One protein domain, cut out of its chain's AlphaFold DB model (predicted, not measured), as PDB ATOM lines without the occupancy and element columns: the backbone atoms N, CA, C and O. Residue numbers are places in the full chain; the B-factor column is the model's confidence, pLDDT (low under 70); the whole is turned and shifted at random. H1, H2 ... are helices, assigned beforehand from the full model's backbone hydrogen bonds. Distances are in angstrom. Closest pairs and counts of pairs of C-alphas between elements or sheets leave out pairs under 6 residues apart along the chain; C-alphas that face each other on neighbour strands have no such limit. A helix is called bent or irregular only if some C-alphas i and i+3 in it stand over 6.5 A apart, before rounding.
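What this domain is: This is residues 509 to 579 and 693 to 712 of the 1224 residues of a protein of Granulicella aggregans (UniProt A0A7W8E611). Two long helices, H1 and H2, lie side by side as a helical hairpin, and a shorter third helix, H3, makes a steep corner with the last part of H2 and stays away from H1. A loop of residues 536 to 551 closes the turning end of the hairpin, and at the other side of the model residues 693 to 698, of which 695 to 698 belong to H3, stick out free. The printed part has 91 residues, with three named helices in the order H1, H2, H3 along the chain and no named strand; the class is all helix. It is loose, with a radius of gyration of the C-alphas of 16.0 A, and flat, with spans of 47 by 34 by 17 A.

How they stand to each other: Begin with the longest helix by residues, H1, residues 511 to 535, and then go along the chain to H2, residues 552 to 575. The two touch and form a helical hairpin; their closest C-alphas are those of Gln 524 and Ala 562, 5.7 A apart. They run opposite ways at a shallow tilt of 20 degrees. Now go to residues 567 to 575 of H2, for with these alone it touches H3, residues 695 to 712. The closest C-alphas there are those of Ser 574 and Gly 709, 3.8 A apart. H2 and H3 run the same way at a steep tilt of 69 degrees, only just short of about perpendicular. H1 and H3 are apart. In H2 and H3 every O i to N i+4 pair is within hydrogen-bond range, and in H1 19 of 21 are.

Where its parts are: Find C-alpha 511 at (-0.187, -5.732, 46.295); from there H1 runs 34.3 A to C-alpha 535. On the way it has a kink of 35 degrees near residue 518, and it is irregular, with C-alphas 513 and 516 7.4 A apart. H2 begins at C-alpha 552, at (-35.149, 5.403, 49.982), and runs 34.8 A to C-alpha 575. H3 runs 25.6 A from C-alpha 695 to C-alpha 712, at (-3.653, -3.385, 57.141).

The domain as a whole: Look for the two C-alphas farthest apart at Pro 542 and Ser 693, 50.8 A from each other. The link from H1 to H2 is long, with 16 residues. Residues 580 to 692 are not printed, and across this cut C-alphas 579 and 693 are 25.8 A apart. In the B-factor column the mean pLDDT of the printed part is 82.6; residues 537 to 550 are under 70.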
ATOM      1  N   PHE A 509       2.785  -7.290  52.072       78.50
ATOM      2  CA  PHE A 509       1.495  -7.190  51.397       78.50
ATOM      3  C   PHE A 509       1.649  -7.547  49.914       78.50
ATOM      4  O   PHE A 509       2.369  -6.850  49.193       78.50
ATOM      5  N   ASP A 510       0.978  -8.597  49.434       81.06
ATOM      6  CA  ASP A 510       0.980  -8.940  48.007       81.06
ATOM      7  C   ASP A 510       0.059  -8.002  47.218       81.06
ATOM      8  O   ASP A 510      -1.031  -8.361  46.770       81.06
ATOM      9  N   GLY A 511       0.530  -6.769  47.028       75.44
ATOM     10  CA  GLY A 511      -0.187  -5.732  46.295       75.44
ATOM     11  C   GLY A 511      -0.560  -6.146  44.869       75.44
ATOM     12  O   GLY A 511      -1.599  -5.719  44.373       75.44
ATOM     13  N   ARG A 512       0.225  -7.015  44.214       82.62
ATOM     14  CA  ARG A 512      -0.070  -7.482  42.850       82.62
ATOM     15  C   ARG A 512      -1.270  -8.426  42.835       82.62
ATOM     16  O   ARG A 512      -2.142  -8.276  41.977       82.62
ATOM     17  N   THR A 513      -1.331  -9.354  43.787       85.38
ATOM     18  CA  THR A 513      -2.487 -10.244  43.977       85.38
ATOM     19  C   THR A 513      -3.664  -9.523  44.662       85.38
ATOM     20  O   THR A 513      -4.792 -10.003  44.628       85.38
ATOM     21  N   ALA A 514      -3.449  -8.326  45.222       86.75
ATOM     22  CA  ALA A 514      -4.507  -7.533  45.847       86.75
ATOM     23  C   ALA A 514      -5.309  -6.627  44.894       86.75
ATOM     24  O   ALA A 514      -6.487  -6.364  45.150       86.75
ATOM     25  N   ILE A 515      -4.705  -6.145  43.796       88.75
ATOM     26  CA  ILE A 515      -5.302  -5.128  42.901       88.75
ATOM     27  C   ILE A 515      -6.790  -5.372  42.564       88.75
ATOM     28  O   ILE A 515      -7.571  -4.435  42.739       88.75
ATOM     29  N   PRO A 516      -7.244  -6.565  42.121       90.19
ATOM     30  CA  PRO A 516      -8.623  -6.725  41.656       90.19
ATOM     31  C   PRO A 516      -9.674  -6.516  42.752       90.19
ATOM     32  O   PRO A 516     -10.662  -5.819  42.521       90.19
ATOM     33  N   PHE A 517      -9.467  -7.061  43.957       88.81
ATOM     34  CA  PHE A 517     -10.413  -6.856  45.059       88.81
ATOM     35  C   PHE A 517     -10.248  -5.499  45.749       88.81
ATOM     36  O   PHE A 517     -11.244  -4.963  46.232       88.81
ATOM     37  N   LEU A 518      -9.063  -4.877  45.708       89.88
ATOM     38  CA  LEU A 518      -8.900  -3.472  46.107       89.88
ATOM     39  C   LEU A 518      -9.686  -2.520  45.185       89.88
ATOM     40  O   LEU A 518     -10.345  -1.601  45.674       89.88
ATOM     41  N   LEU A 519      -9.686  -2.761  43.870       92.19
ATOM     42  CA  LEU A 519     -10.501  -2.001  42.912       92.19
ATOM     43  C   LEU A 519     -12.002  -2.221  43.149       92.19
ATOM     44  O   LEU A 519     -12.758  -1.253  43.222       92.19
ATOM     45  N   LEU A 520     -12.439  -3.471  43.343       93.75
ATOM     46  CA  LEU A 520     -13.833  -3.772  43.696       93.75
ATOM     47  C   LEU A 520     -14.246  -3.100  45.015       93.75
ATOM     48  O   LEU A 520     -15.352  -2.572  45.101       93.75
ATOM     49  N   MET A 521     -13.355  -3.058  46.011       92.50
ATOM     50  CA  MET A 521     -13.572  -2.361  47.283       92.50
ATOM     51  C   MET A 521     -13.727  -0.846  47.084       92.50
ATOM     52  O   MET A 521     -14.673  -0.259  47.609       92.50
ATOM     53  N   ALA A 522     -12.873  -0.219  46.270       91.62
ATOM     54  CA  ALA A 522     -12.993   1.196  45.914       91.62
ATOM     55  C   ALA A 522     -14.318   1.506  45.184       91.62
ATOM     56  O   ALA A 522     -14.952   2.532  45.455       91.62
ATOM     57  N   PHE A 523     -14.792   0.592  44.330       94.25
ATOM     58  CA  PHE A 523     -16.107   0.706  43.699       94.25
ATOM     59  C   PHE A 523     -17.265   0.555  44.706       94.25
ATOM     60  O   PHE A 523     -18.204   1.349  44.635       94.25
ATOM     61  N   GLN A 524     -17.194  -0.360  45.688       95.81
ATOM     62  CA  GLN A 524     -18.195  -0.430  46.774       95.81
ATOM     63  C   GLN A 524     -18.247   0.866  47.586       95.81
ATOM     64  O   GLN A 524     -19.330   1.397  47.826       95.81
ATOM     65  N   LEU A 525     -17.088   1.410  47.972       93.62
ATOM     66  CA  LEU A 525     -16.997   2.670  48.718       93.62
ATOM     67  C   LEU A 525     -17.591   3.838  47.919       93.62
ATOM     68  O   LEU A 525     -18.374   4.619  48.457       93.62
ATOM     69  N   THR A 526     -17.304   3.906  46.617       92.06
ATOM     70  CA  THR A 526     -17.923   4.884  45.706       92.06
ATOM     71  C   THR A 526     -19.444   4.722  45.662       92.06
ATOM     72  O   THR A 526     -20.173   5.702  45.813       92.06
ATOM     73  N   GLY A 527     -19.941   3.488  45.540       92.56
ATOM     74  CA  GLY A 527     -21.373   3.184  45.594       92.56
ATOM     75  C   GLY A 527     -22.033   3.640  46.901       92.56
ATOM     76  O   GLY A 527     -23.094   4.260  46.868       92.56
ATOM     77  N   LEU A 528     -21.391   3.412  48.051       93.12
ATOM     78  CA  LEU A 528     -21.889   3.861  49.356       93.12
ATOM     79  C   LEU A 528     -21.941   5.394  49.470       93.12
ATOM     80  O   LEU A 528     -22.937   5.926  49.964       93.12
ATOM     81  N   VAL A 529     -20.930   6.112  48.964       90.94
ATOM     82  CA  VAL A 529     -20.921   7.588  48.920       90.94
ATOM     83  C   VAL A 529     -22.058   8.121  48.040       90.94
ATOM     84  O   VAL A 529     -22.802   9.007  48.464       90.94
ATOM     85  N   PHE A 530     -22.255   7.554  46.848       88.06
ATOM     86  CA  PHE A 530     -23.350   7.942  45.949       88.06
ATOM     87  C   PHE A 530     -24.740   7.550  46.494       88.06
ATOM     88  O   PHE A 530     -25.723   8.248  46.227       88.06
ATOM     89  N   GLY A 531     -24.835   6.478  47.289       88.56
ATOM     90  CA  GLY A 531     -26.035   6.103  48.042       88.56
ATOM     91  C   GLY A 531     -26.367   7.103  49.152       88.56
ATOM     92  O   GLY A 531     -27.495   7.591  49.232       88.56
ATOM     93  N   ALA A 532     -25.375   7.493  49.957       87.50
ATOM     94  CA  ALA A 532     -25.536   8.511  50.995       87.50
ATOM     95  C   ALA A 532     -25.914   9.887  50.406       87.50
ATOM     96  O   ALA A 532     -26.824  10.545  50.910       87.50
ATOM     97  N   ALA A 533     -25.295  10.292  49.291       82.81
ATOM     98  CA  ALA A 533     -25.641  11.531  48.590       82.81
ATOM     99  C   ALA A 533     -27.103  11.548  48.100       82.81
ATOM    100  O   ALA A 533     -27.778  12.576  48.215       82.81
ATOM    101  N   ARG A 534     -27.620  10.403  47.617       79.50
ATOM    102  CA  ARG A 534     -29.042  10.228  47.267       79.50
ATOM    103  C   ARG A 534     -29.961  10.363  48.484       79.50
ATOM    104  O   ARG A 534     -30.997  11.014  48.373       79.50
ATOM    105  N   MET A 535     -29.577   9.818  49.640       78.50
ATOM    106  CA  MET A 535     -30.372   9.921  50.875       78.50
ATOM    107  C   MET A 535     -30.505  11.353  51.395       78.50
ATOM    108  O   MET A 535     -31.594  11.773  51.778       78.50
ATOM    109  N   VAL A 536     -29.412  12.118  51.389       74.12
ATOM    110  CA  VAL A 536     -29.368  13.475  51.969       74.12
ATOM    111  C   VAL A 536     -29.895  14.543  50.984       74.12
ATOM    112  O   VAL A 536     -29.896  15.730  51.293       74.12
ATOM    113  N   ARG A 537     -30.394  14.140  49.800       66.06
ATOM    114  CA  ARG A 537     -30.965  15.021  48.754       66.06
ATOM    115  C   ARG A 537     -30.046  16.191  48.360       66.06
ATOM    116  O   ARG A 537     -30.522  17.277  48.030       66.06
ATOM    117  N   ILE A 538     -28.727  15.994  48.411       58.53
ATOM    118  CA  ILE A 538     -27.774  17.100  48.264       58.53
ATOM    119  C   ILE A 538     -27.771  17.592  46.801       58.53
ATOM    120  O   ILE A 538     -27.520  16.788  45.900       58.53
ATOM    121  N   PRO A 539     -28.006  18.891  46.521       48.09
ATOM    122  CA  PRO A 539     -28.190  19.402  45.162       48.09
ATOM    123  C   PRO A 539     -26.860  19.627  44.408       48.09
ATOM    124  O   PRO A 539     -26.592  20.724  43.918       48.09
ATOM    125  N   TRP A 540     -26.033  18.584  44.256       48.78
ATOM    126  CA  TRP A 540     -24.816  18.598  43.421       48.78
ATOM    127  C   TRP A 540     -25.164  18.553  41.921       48.78
ATOM    128  O   TRP A 540     -24.878  17.594  41.202       48.78
ATOM    129  N   ARG A 541     -25.793  19.630  41.440       47.19
ATOM    130  CA  ARG A 541     -26.323  19.761  40.074       47.19
ATOM    131  C   ARG A 541     -25.321  19.631  38.908       47.19
ATOM    132  O   ARG A 541     -25.781  19.176  37.867       47.19
ATOM    133  N   PRO A 542     -24.017  19.983  38.994       48.03
ATOM    134  CA  PRO A 542     -23.164  19.970  37.799       48.03
ATOM    135  C   PRO A 542     -22.601  18.590  37.411       48.03
ATOM    136  O   PRO A 542     -22.092  18.464  36.303       48.03
ATOM    137  N   LEU A 543     -22.679  17.563  38.275       45.69
ATOM    138  CA  LEU A 543     -22.099  16.232  37.998       45.69
ATOM    139  C   LEU A 543     -23.123  15.078  37.989       45.69
ATOM    140  O   LEU A 543     -22.843  14.011  37.452       45.69
ATOM    141  N   LEU A 544     -24.311  15.270  38.574       49.25
ATOM    142  CA  LEU A 544     -25.323  14.221  38.760       49.25
ATOM    143  C   LEU A 544     -26.570  14.465  37.896       49.25
ATOM    144  O   LEU A 544     -27.656  14.747  38.399       49.25
ATOM    145  N   TRP A 545     -26.426  14.277  36.583       44.72
ATOM    146  CA  TRP A 545     -27.517  14.329  35.588       44.72
ATOM    147  C   TRP A 545     -28.474  13.108  35.631       44.72
ATOM    148  O   TRP A 545     -29.209  12.850  34.685       44.72
ATOM    149  N   LEU A 546     -28.464  12.337  36.727       46.72
ATOM    150  CA  LEU A 546     -29.115  11.023  36.879       46.72
ATOM    151  C   LEU A 546     -30.138  10.998  38.034       46.72
ATOM    152  O   LEU A 546     -30.279  10.001  38.744       46.72
ATOM    153  N   HIS A 547     -30.837  12.111  38.276       47.16
ATOM    154  CA  HIS A 547     -31.799  12.224  39.379       47.16
ATOM    155  C   HIS A 547     -33.203  11.713  38.995       47.16
ATOM    156  O   HIS A 547     -34.174  12.468  38.941       47.16
ATOM    157  N   HIS A 548     -33.308  10.406  38.746       44.44
ATOM    158  CA  HIS A 548     -34.575   9.701  38.540       44.44
ATOM    159  C   HIS A 548     -34.724   8.569  39.570       44.44
ATOM    160  O   HIS A 548     -33.905   7.658  39.618       44.44
ATOM    161  N   GLY A 549     -35.777   8.630  40.398       51.47
ATOM    162  CA  GLY A 549     -36.128   7.587  41.376       51.47
ATOM    163  C   GLY A 549     -35.986   8.007  42.846       51.47
ATOM    164  O   GLY A 549     -34.920   7.896  43.445       51.47
ATOM    165  N   ASN A 550     -37.093   8.426  43.465       56.12
ATOM    166  CA  ASN A 550     -37.152   8.871  44.864       56.12
ATOM    167  C   ASN A 550     -37.593   7.724  45.805       56.12
ATOM    168  O   ASN A 550     -38.651   7.797  46.424       56.12
ATOM    169  N   ASN A 551     -36.821   6.627  45.869       73.00
ATOM    170  CA  ASN A 551     -37.161   5.440  46.673       73.00
ATOM    171  C   ASN A 551     -36.068   5.111  47.717       73.00
ATOM    172  O   ASN A 551     -35.121   4.382  47.402       73.00
ATOM    173  N   PRO A 552     -36.180   5.607  48.967       81.25
ATOM    174  CA  PRO A 552     -35.149   5.403  49.982       81.25
ATOM    175  C   PRO A 552     -34.965   3.926  50.358       81.25
ATOM    176  O   PRO A 552     -33.833   3.490  50.537       81.25
ATOM    177  N   GLY A 553     -36.028   3.114  50.410       84.44
ATOM    178  CA  GLY A 553     -35.904   1.694  50.771       84.44
ATOM    179  C   GLY A 553     -35.085   0.879  49.761       84.44
ATOM    180  O   GLY A 553     -34.299   0.014  50.153       84.44
ATOM    181  N   ALA A 554     -35.171   1.217  48.469       86.19
ATOM    182  CA  ALA A 554     -34.304   0.637  47.442       86.19
ATOM    183  C   ALA A 554     -32.830   1.055  47.624       86.19
ATOM    184  O   ALA A 554     -31.933   0.223  47.466       86.19
ATOM    185  N   VAL A 555     -32.567   2.309  48.019       88.56
ATOM    186  CA  VAL A 555     -31.206   2.784  48.333       88.56
ATOM    187  C   VAL A 555     -30.651   2.058  49.565       88.56
ATOM    188  O   VAL A 555     -29.557   1.507  49.470       88.56
ATOM    189  N   VAL A 556     -31.407   1.955  50.673       90.31
ATOM    190  CA  VAL A 556     -30.988   1.180  51.866       90.31
ATOM    191  C   VAL A 556     -30.652  -0.259  51.487       90.31
ATOM    192  O   VAL A 556     -29.584  -0.748  51.844       90.31
ATOM    193  N   THR A 557     -31.532  -0.929  50.738       90.31
ATOM    194  CA  THR A 557     -31.357  -2.346  50.379       90.31
ATOM    195  C   THR A 557     -30.053  -2.572  49.610       90.31
ATOM    196  O   THR A 557     -29.288  -3.472  49.947       90.31
ATOM    197  N   ASN A 558     -29.743  -1.720  48.628       93.00
ATOM    198  CA  ASN A 558     -28.481  -1.818  47.889       93.00
ATOM    199  C   ASN A 558     -27.263  -1.416  48.740       93.00
ATOM    200  O   ASN A 558     -26.212  -2.037  48.612       93.00
ATOM    201  N   MET A 559     -27.388  -0.436  49.646       93.88
ATOM    202  CA  MET A 559     -26.310  -0.095  50.586       93.88
ATOM    203  C   MET A 559     -25.987  -1.259  51.532       93.88
ATOM    204  O   MET A 559     -24.813  -1.519  51.774       93.88
ATOM    205  N   VAL A 560     -26.987  -2.004  52.021       94.56
ATOM    206  CA  VAL A 560     -26.776  -3.209  52.849       94.56
ATOM    207  C   VAL A 560     -25.972  -4.270  52.087       94.56
ATOM    208  O   VAL A 560     -25.003  -4.800  52.631       94.56
ATOM    209  N   TRP A 561     -26.300  -4.528  50.817       94.56
ATOM    210  CA  TRP A 561     -25.507  -5.429  49.971       94.56
ATOM    211  C   TRP A 561     -24.089  -4.902  49.710       94.56
ATOM    212  O   TRP A 561     -23.137  -5.673  49.793       94.56
ATOM    213  N   ALA A 562     -23.914  -3.599  49.474       96.00
ATOM    214  CA  ALA A 562     -22.589  -2.995  49.314       96.00
ATOM    215  C   ALA A 562     -21.737  -3.090  50.599       96.00
ATOM    216  O   ALA A 562     -20.540  -3.361  50.517       96.00
ATOM    217  N   PHE A 563     -22.338  -2.953  51.789       94.94
ATOM    218  CA  PHE A 563     -21.664  -3.196  53.071       94.94
ATOM    219  C   PHE A 563     -21.287  -4.672  53.271       94.94
ATOM    220  O   PHE A 563     -20.183  -4.955  53.733       94.94
ATOM    221  N   PHE A 564     -22.158  -5.615  52.899       94.25
ATOM    222  CA  PHE A 564     -21.831  -7.044  52.929       94.25
ATOM    223  C   PHE A 564     -20.671  -7.377  51.975       94.25
ATOM    224  O   PHE A 564     -19.703  -8.023  52.376       94.25
ATOM    225  N   ASN A 565     -20.711  -6.856  50.745       95.94
ATOM    226  CA  ASN A 565     -19.629  -6.989  49.771       95.94
ATOM    227  C   ASN A 565     -18.314  -6.397  50.305       95.94
ATOM    228  O   ASN A 565     -17.267  -7.031  50.190       95.94
ATOM    229  N   LEU A 566     -18.368  -5.219  50.937       94.31
ATOM    230  CA  LEU A 566     -17.216  -4.569  51.570       94.31
ATOM    231  C   LEU A 566     -16.625  -5.409  52.714       94.31
ATOM    232  O   LEU A 566     -15.405  -5.485  52.827       94.31
ATOM    233  N   ALA A 567     -17.451  -6.083  53.520       94.06
ATOM    234  CA  ALA A 567     -16.966  -6.992  54.559       94.06
ATOM    235  C   ALA A 567     -16.193  -8.182  53.961       94.06
ATOM    236  O   ALA A 567     -15.072  -8.460  54.381       94.06
ATOM    237  N   ILE A 568     -16.739  -8.844  52.934       95.56
ATOM    238  CA  ILE A 568     -16.052  -9.962  52.266       95.56
ATOM    239  C   ILE A 568     -14.745  -9.492  51.601       95.56
ATOM    240  O   ILE A 568     -13.700 -10.115  51.792       95.56
ATOM    241  N   LEU A 569     -14.771  -8.367  50.878       94.81
ATOM    242  CA  LEU A 569     -13.585  -7.780  50.235       94.81
ATOM    243  C   LEU A 569     -12.524  -7.330  51.257       94.81
ATOM    244  O   LEU A 569     -11.332  -7.472  50.997       94.81
ATOM    245  N   GLY A 570     -12.936  -6.866  52.441       93.06
ATOM    246  CA  GLY A 570     -12.034  -6.561  53.552       93.06
ATOM    247  C   GLY A 570     -11.287  -7.797  54.062       93.06
ATOM    248  O   GLY A 570     -10.081  -7.726  54.291       93.06
ATOM    249  N   VAL A 571     -11.953  -8.957  54.170       94.62
ATOM    250  CA  VAL A 571     -11.254 -10.216  54.500       94.62
ATOM    251  C   VAL A 571     -10.302 -10.622  53.376       94.62
ATOM    252  O   VAL A 571      -9.176 -11.019  53.663       94.62
ATOM    253  N   CYS A 572     -10.696 -10.452  52.109       93.19
ATOM    254  CA  CYS A 572      -9.817 -10.711  50.959       93.19
ATOM    255  C   CYS A 572      -8.520  -9.885  51.034       93.19
ATOM    256  O   CYS A 572      -7.431 -10.414  50.817       93.19
ATOM    257  N   ALA A 573      -8.626  -8.615  51.434       89.94
ATOM    258  CA  ALA A 573      -7.475  -7.750  51.673       89.94
ATOM    259  C   ALA A 573      -6.603  -8.200  52.861       89.94
ATOM    260  O   ALA A 573      -5.386  -8.049  52.801       89.94
ATOM    261  N   SER A 574      -7.184  -8.811  53.900       90.12
ATOM    262  CA  SER A 574      -6.411  -9.407  55.001       90.12
ATOM    263  C   SER A 574      -5.663 -10.679  54.570       90.12
ATOM    264  O   SER A 574      -4.504 -10.851  54.937       90.12
ATOM    265  N   VAL A 575      -6.258 -11.535  53.722       90.75
ATOM    266  CA  VAL A 575      -5.577 -12.730  53.165       90.75
ATOM    267  C   VAL A 575      -4.362 -12.349  52.306       90.75
ATOM    268  O   VAL A 575      -3.372 -13.077  52.292       90.75
ATOM    269  N   ALA A 576      -4.403 -11.194  51.631       89.00
ATOM    270  CA  ALA A 576      -3.285 -10.653  50.850       89.00
ATOM    271  C   ALA A 576      -2.066 -10.227  51.691       89.00
ATOM    272  O   ALA A 576      -1.001  -9.940  51.136       89.00
ATOM    273  N   TRP A 577      -2.210 -10.161  53.017       86.62
ATOM    274  CA  TRP A 577      -1.111  -9.888  53.930       86.62
ATOM    275  C   TRP A 577      -0.353 -11.179  54.254       86.62
ATOM    276  O   TRP A 577      -0.719 -11.923  55.163       86.62
ATOM    277  N   GLU A 578       0.724 -11.448  53.518       84.50
ATOM    278  CA  GLU A 578       1.522 -12.655  53.708       84.50
ATOM    279  C   GLU A 578       2.262 -12.610  55.048       84.50
ATOM    280  O   GLU A 578       3.123 -11.763  55.307       84.50
ATOM    281  N   SER A 579       1.900 -13.550  55.914       78.06
ATOM    282  CA  SER A 579       2.484 -13.725  57.241       78.06
ATOM    283  C   SER A 579       3.905 -14.308  57.183       78.06
ATOM    284  O   SER A 579       4.330 -14.928  56.209       78.06
ATOM    285  N   SER A 693     -19.822 -25.045  63.981       79.06
ATOM    286  CA  SER A 693     -20.393 -24.044  63.075       79.06
ATOM    287  C   SER A 693     -21.601 -23.324  63.678       79.06
ATOM    288  O   SER A 693     -22.558 -23.941  64.154       79.06
ATOM    289  N   ARG A 694     -21.560 -21.986  63.661       80.62
ATOM    290  CA  ARG A 694     -22.643 -21.101  64.120       80.62
ATOM    291  C   ARG A 694     -22.694 -19.858  63.218       80.62
ATOM    292  O   ARG A 694     -21.755 -19.060  63.288       80.62
ATOM    293  N   PRO A 695     -23.767 -19.626  62.430       80.06
ATOM    294  CA  PRO A 695     -23.823 -18.538  61.444       80.06
ATOM    295  C   PRO A 695     -23.464 -17.152  62.002       80.06
ATOM    296  O   PRO A 695     -22.595 -16.474  61.460       80.06
ATOM    297  N   PHE A 696     -24.050 -16.764  63.141       82.19
ATOM    298  CA  PHE A 696     -23.774 -15.470  63.781       82.19
ATOM    299  C   PHE A 696     -22.327 -15.332  64.285       82.19
ATOM    300  O   PHE A 696     -21.754 -14.248  64.199       82.19
ATOM    301  N   LYS A 697     -21.709 -16.422  64.766       87.12
ATOM    302  CA  LYS A 697     -20.299 -16.417  65.200       87.12
ATOM    303  C   LYS A 697     -19.360 -16.278  63.999       87.12
ATOM    304  O   LYS A 697     -18.378 -15.544  64.087       87.12
ATOM    305  N   SER A 698     -19.689 -16.936  62.883       87.62
ATOM    306  CA  SER A 698     -18.947 -16.805  61.624       87.62
ATOM    307  C   SER A 698     -19.012 -15.371  61.091       87.62
ATOM    308  O   SER A 698     -17.973 -14.763  60.856       87.62
ATOM    309  N   MET A 699     -20.213 -14.781  61.021       88.25
ATOM    310  CA  MET A 699     -20.403 -13.385  60.603       88.25
ATOM    311  C   MET A 699     -19.612 -12.402  61.483       88.25
ATOM    312  O   MET A 699     -18.890 -11.557  60.963       88.25
ATOM    313  N   ALA A 700     -19.678 -12.538  62.813       89.75
ATOM    314  CA  ALA A 700     -18.915 -11.683  63.726       89.75
ATOM    315  C   ALA A 700     -17.390 -11.812  63.531       89.75
ATOM    316  O   ALA A 700     -16.678 -10.808  63.558       89.75
ATOM    317  N   ARG A 701     -16.883 -13.030  63.280       91.69
ATOM    318  CA  ARG A 701     -15.465 -13.267  62.958       91.69
ATOM    319  C   ARG A 701     -15.068 -12.614  61.635       91.69
ATOM    320  O   ARG A 701     -14.034 -11.960  61.582       91.69
ATOM    321  N   ILE A 702     -15.894 -12.756  60.602       92.31
ATOM    322  CA  ILE A 702     -15.664 -12.175  59.274       92.31
ATOM    323  C   ILE A 702     -15.637 -10.649  59.341       92.31
ATOM    324  O   ILE A 702     -14.720 -10.048  58.796       92.31
ATOM    325  N   LEU A 703     -16.548 -10.017  60.087       92.00
ATOM    326  CA  LEU A 703     -16.517  -8.568  60.314       92.00
ATOM    327  C   LEU A 703     -15.235  -8.119  61.041       92.00
ATOM    328  O   LEU A 703     -14.635  -7.119  60.653       92.00
ATOM    329  N   GLY A 704     -14.769  -8.873  62.043       92.31
ATOM    330  CA  GLY A 704     -13.495  -8.595  62.721       92.31
ATOM    331  C   GLY A 704     -12.275  -8.712  61.796       92.31
ATOM    332  O   GLY A 704     -11.425  -7.823  61.776       92.31
ATOM    333  N   LEU A 705     -12.214  -9.772  60.984       92.94
ATOM    334  CA  LEU A 705     -11.162  -9.970  59.978       92.94
ATOM    335  C   LEU A 705     -11.225  -8.911  58.861       92.94
ATOM    336  O   LEU A 705     -10.185  -8.461  58.388       92.94
ATOM    337  N   ALA A 706     -12.422  -8.462  58.478       92.69
ATOM    338  CA  ALA A 706     -12.609  -7.415  57.481       92.69
ATOM    339  C   ALA A 706     -12.055  -6.068  57.958       92.69
ATOM    340  O   ALA A 706     -11.327  -5.404  57.222       92.69
ATOM    341  N   LEU A 707     -12.345  -5.690  59.209       90.38
ATOM    342  CA  LEU A 707     -11.796  -4.481  59.827       90.38
ATOM    343  C   LEU A 707     -10.264  -4.545  59.929       90.38
ATOM    344  O   LEU A 707      -9.597  -3.557  59.622       90.38
ATOM    345  N   ARG A 708      -9.702  -5.714  60.279       89.69
ATOM    346  CA  ARG A 708      -8.248  -5.952  60.262       89.69
ATOM    347  C   ARG A 708      -7.664  -5.738  58.862       89.69
ATOM    348  O   ARG A 708      -6.710  -4.977  58.729       89.69
ATOM    349  N   GLY A 709      -8.246  -6.344  57.826       84.88
ATOM    350  CA  GLY A 709      -7.770  -6.216  56.444       84.88
ATOM    351  C   GLY A 709      -7.844  -4.794  55.891       84.88
ATOM    352  O   GLY A 709      -6.909  -4.342  55.230       84.88
ATOM    353  N   VAL A 710      -8.906  -4.047  56.210       84.12
ATOM    354  CA  VAL A 710      -9.019  -2.621  55.853       84.12
ATOM    355  C   VAL A 710      -7.943  -1.789  56.565       84.12
ATOM    356  O   VAL A 710      -7.296  -0.966  55.919       84.12
ATOM    357  N   GLY A 711      -7.692  -2.038  57.856       84.12
ATOM    358  CA  GLY A 711      -6.610  -1.390  58.609       84.12
ATOM    359  C   GLY A 711      -5.223  -1.673  58.022       84.12
ATOM    360  O   GLY A 711      -4.494  -0.742  57.694       84.12
ATOM    361  N   GLN A 712      -4.905  -2.949  57.778       81.81
ATOM    362  CA  GLN A 712      -3.653  -3.385  57.141       81.81
ATOM    363  C   GLN A 712      -3.463  -2.771  55.741       81.81
ATOM    364  O   GLN A 712      -2.359  -2.371  55.375       81.81
TER     365      GLN A 712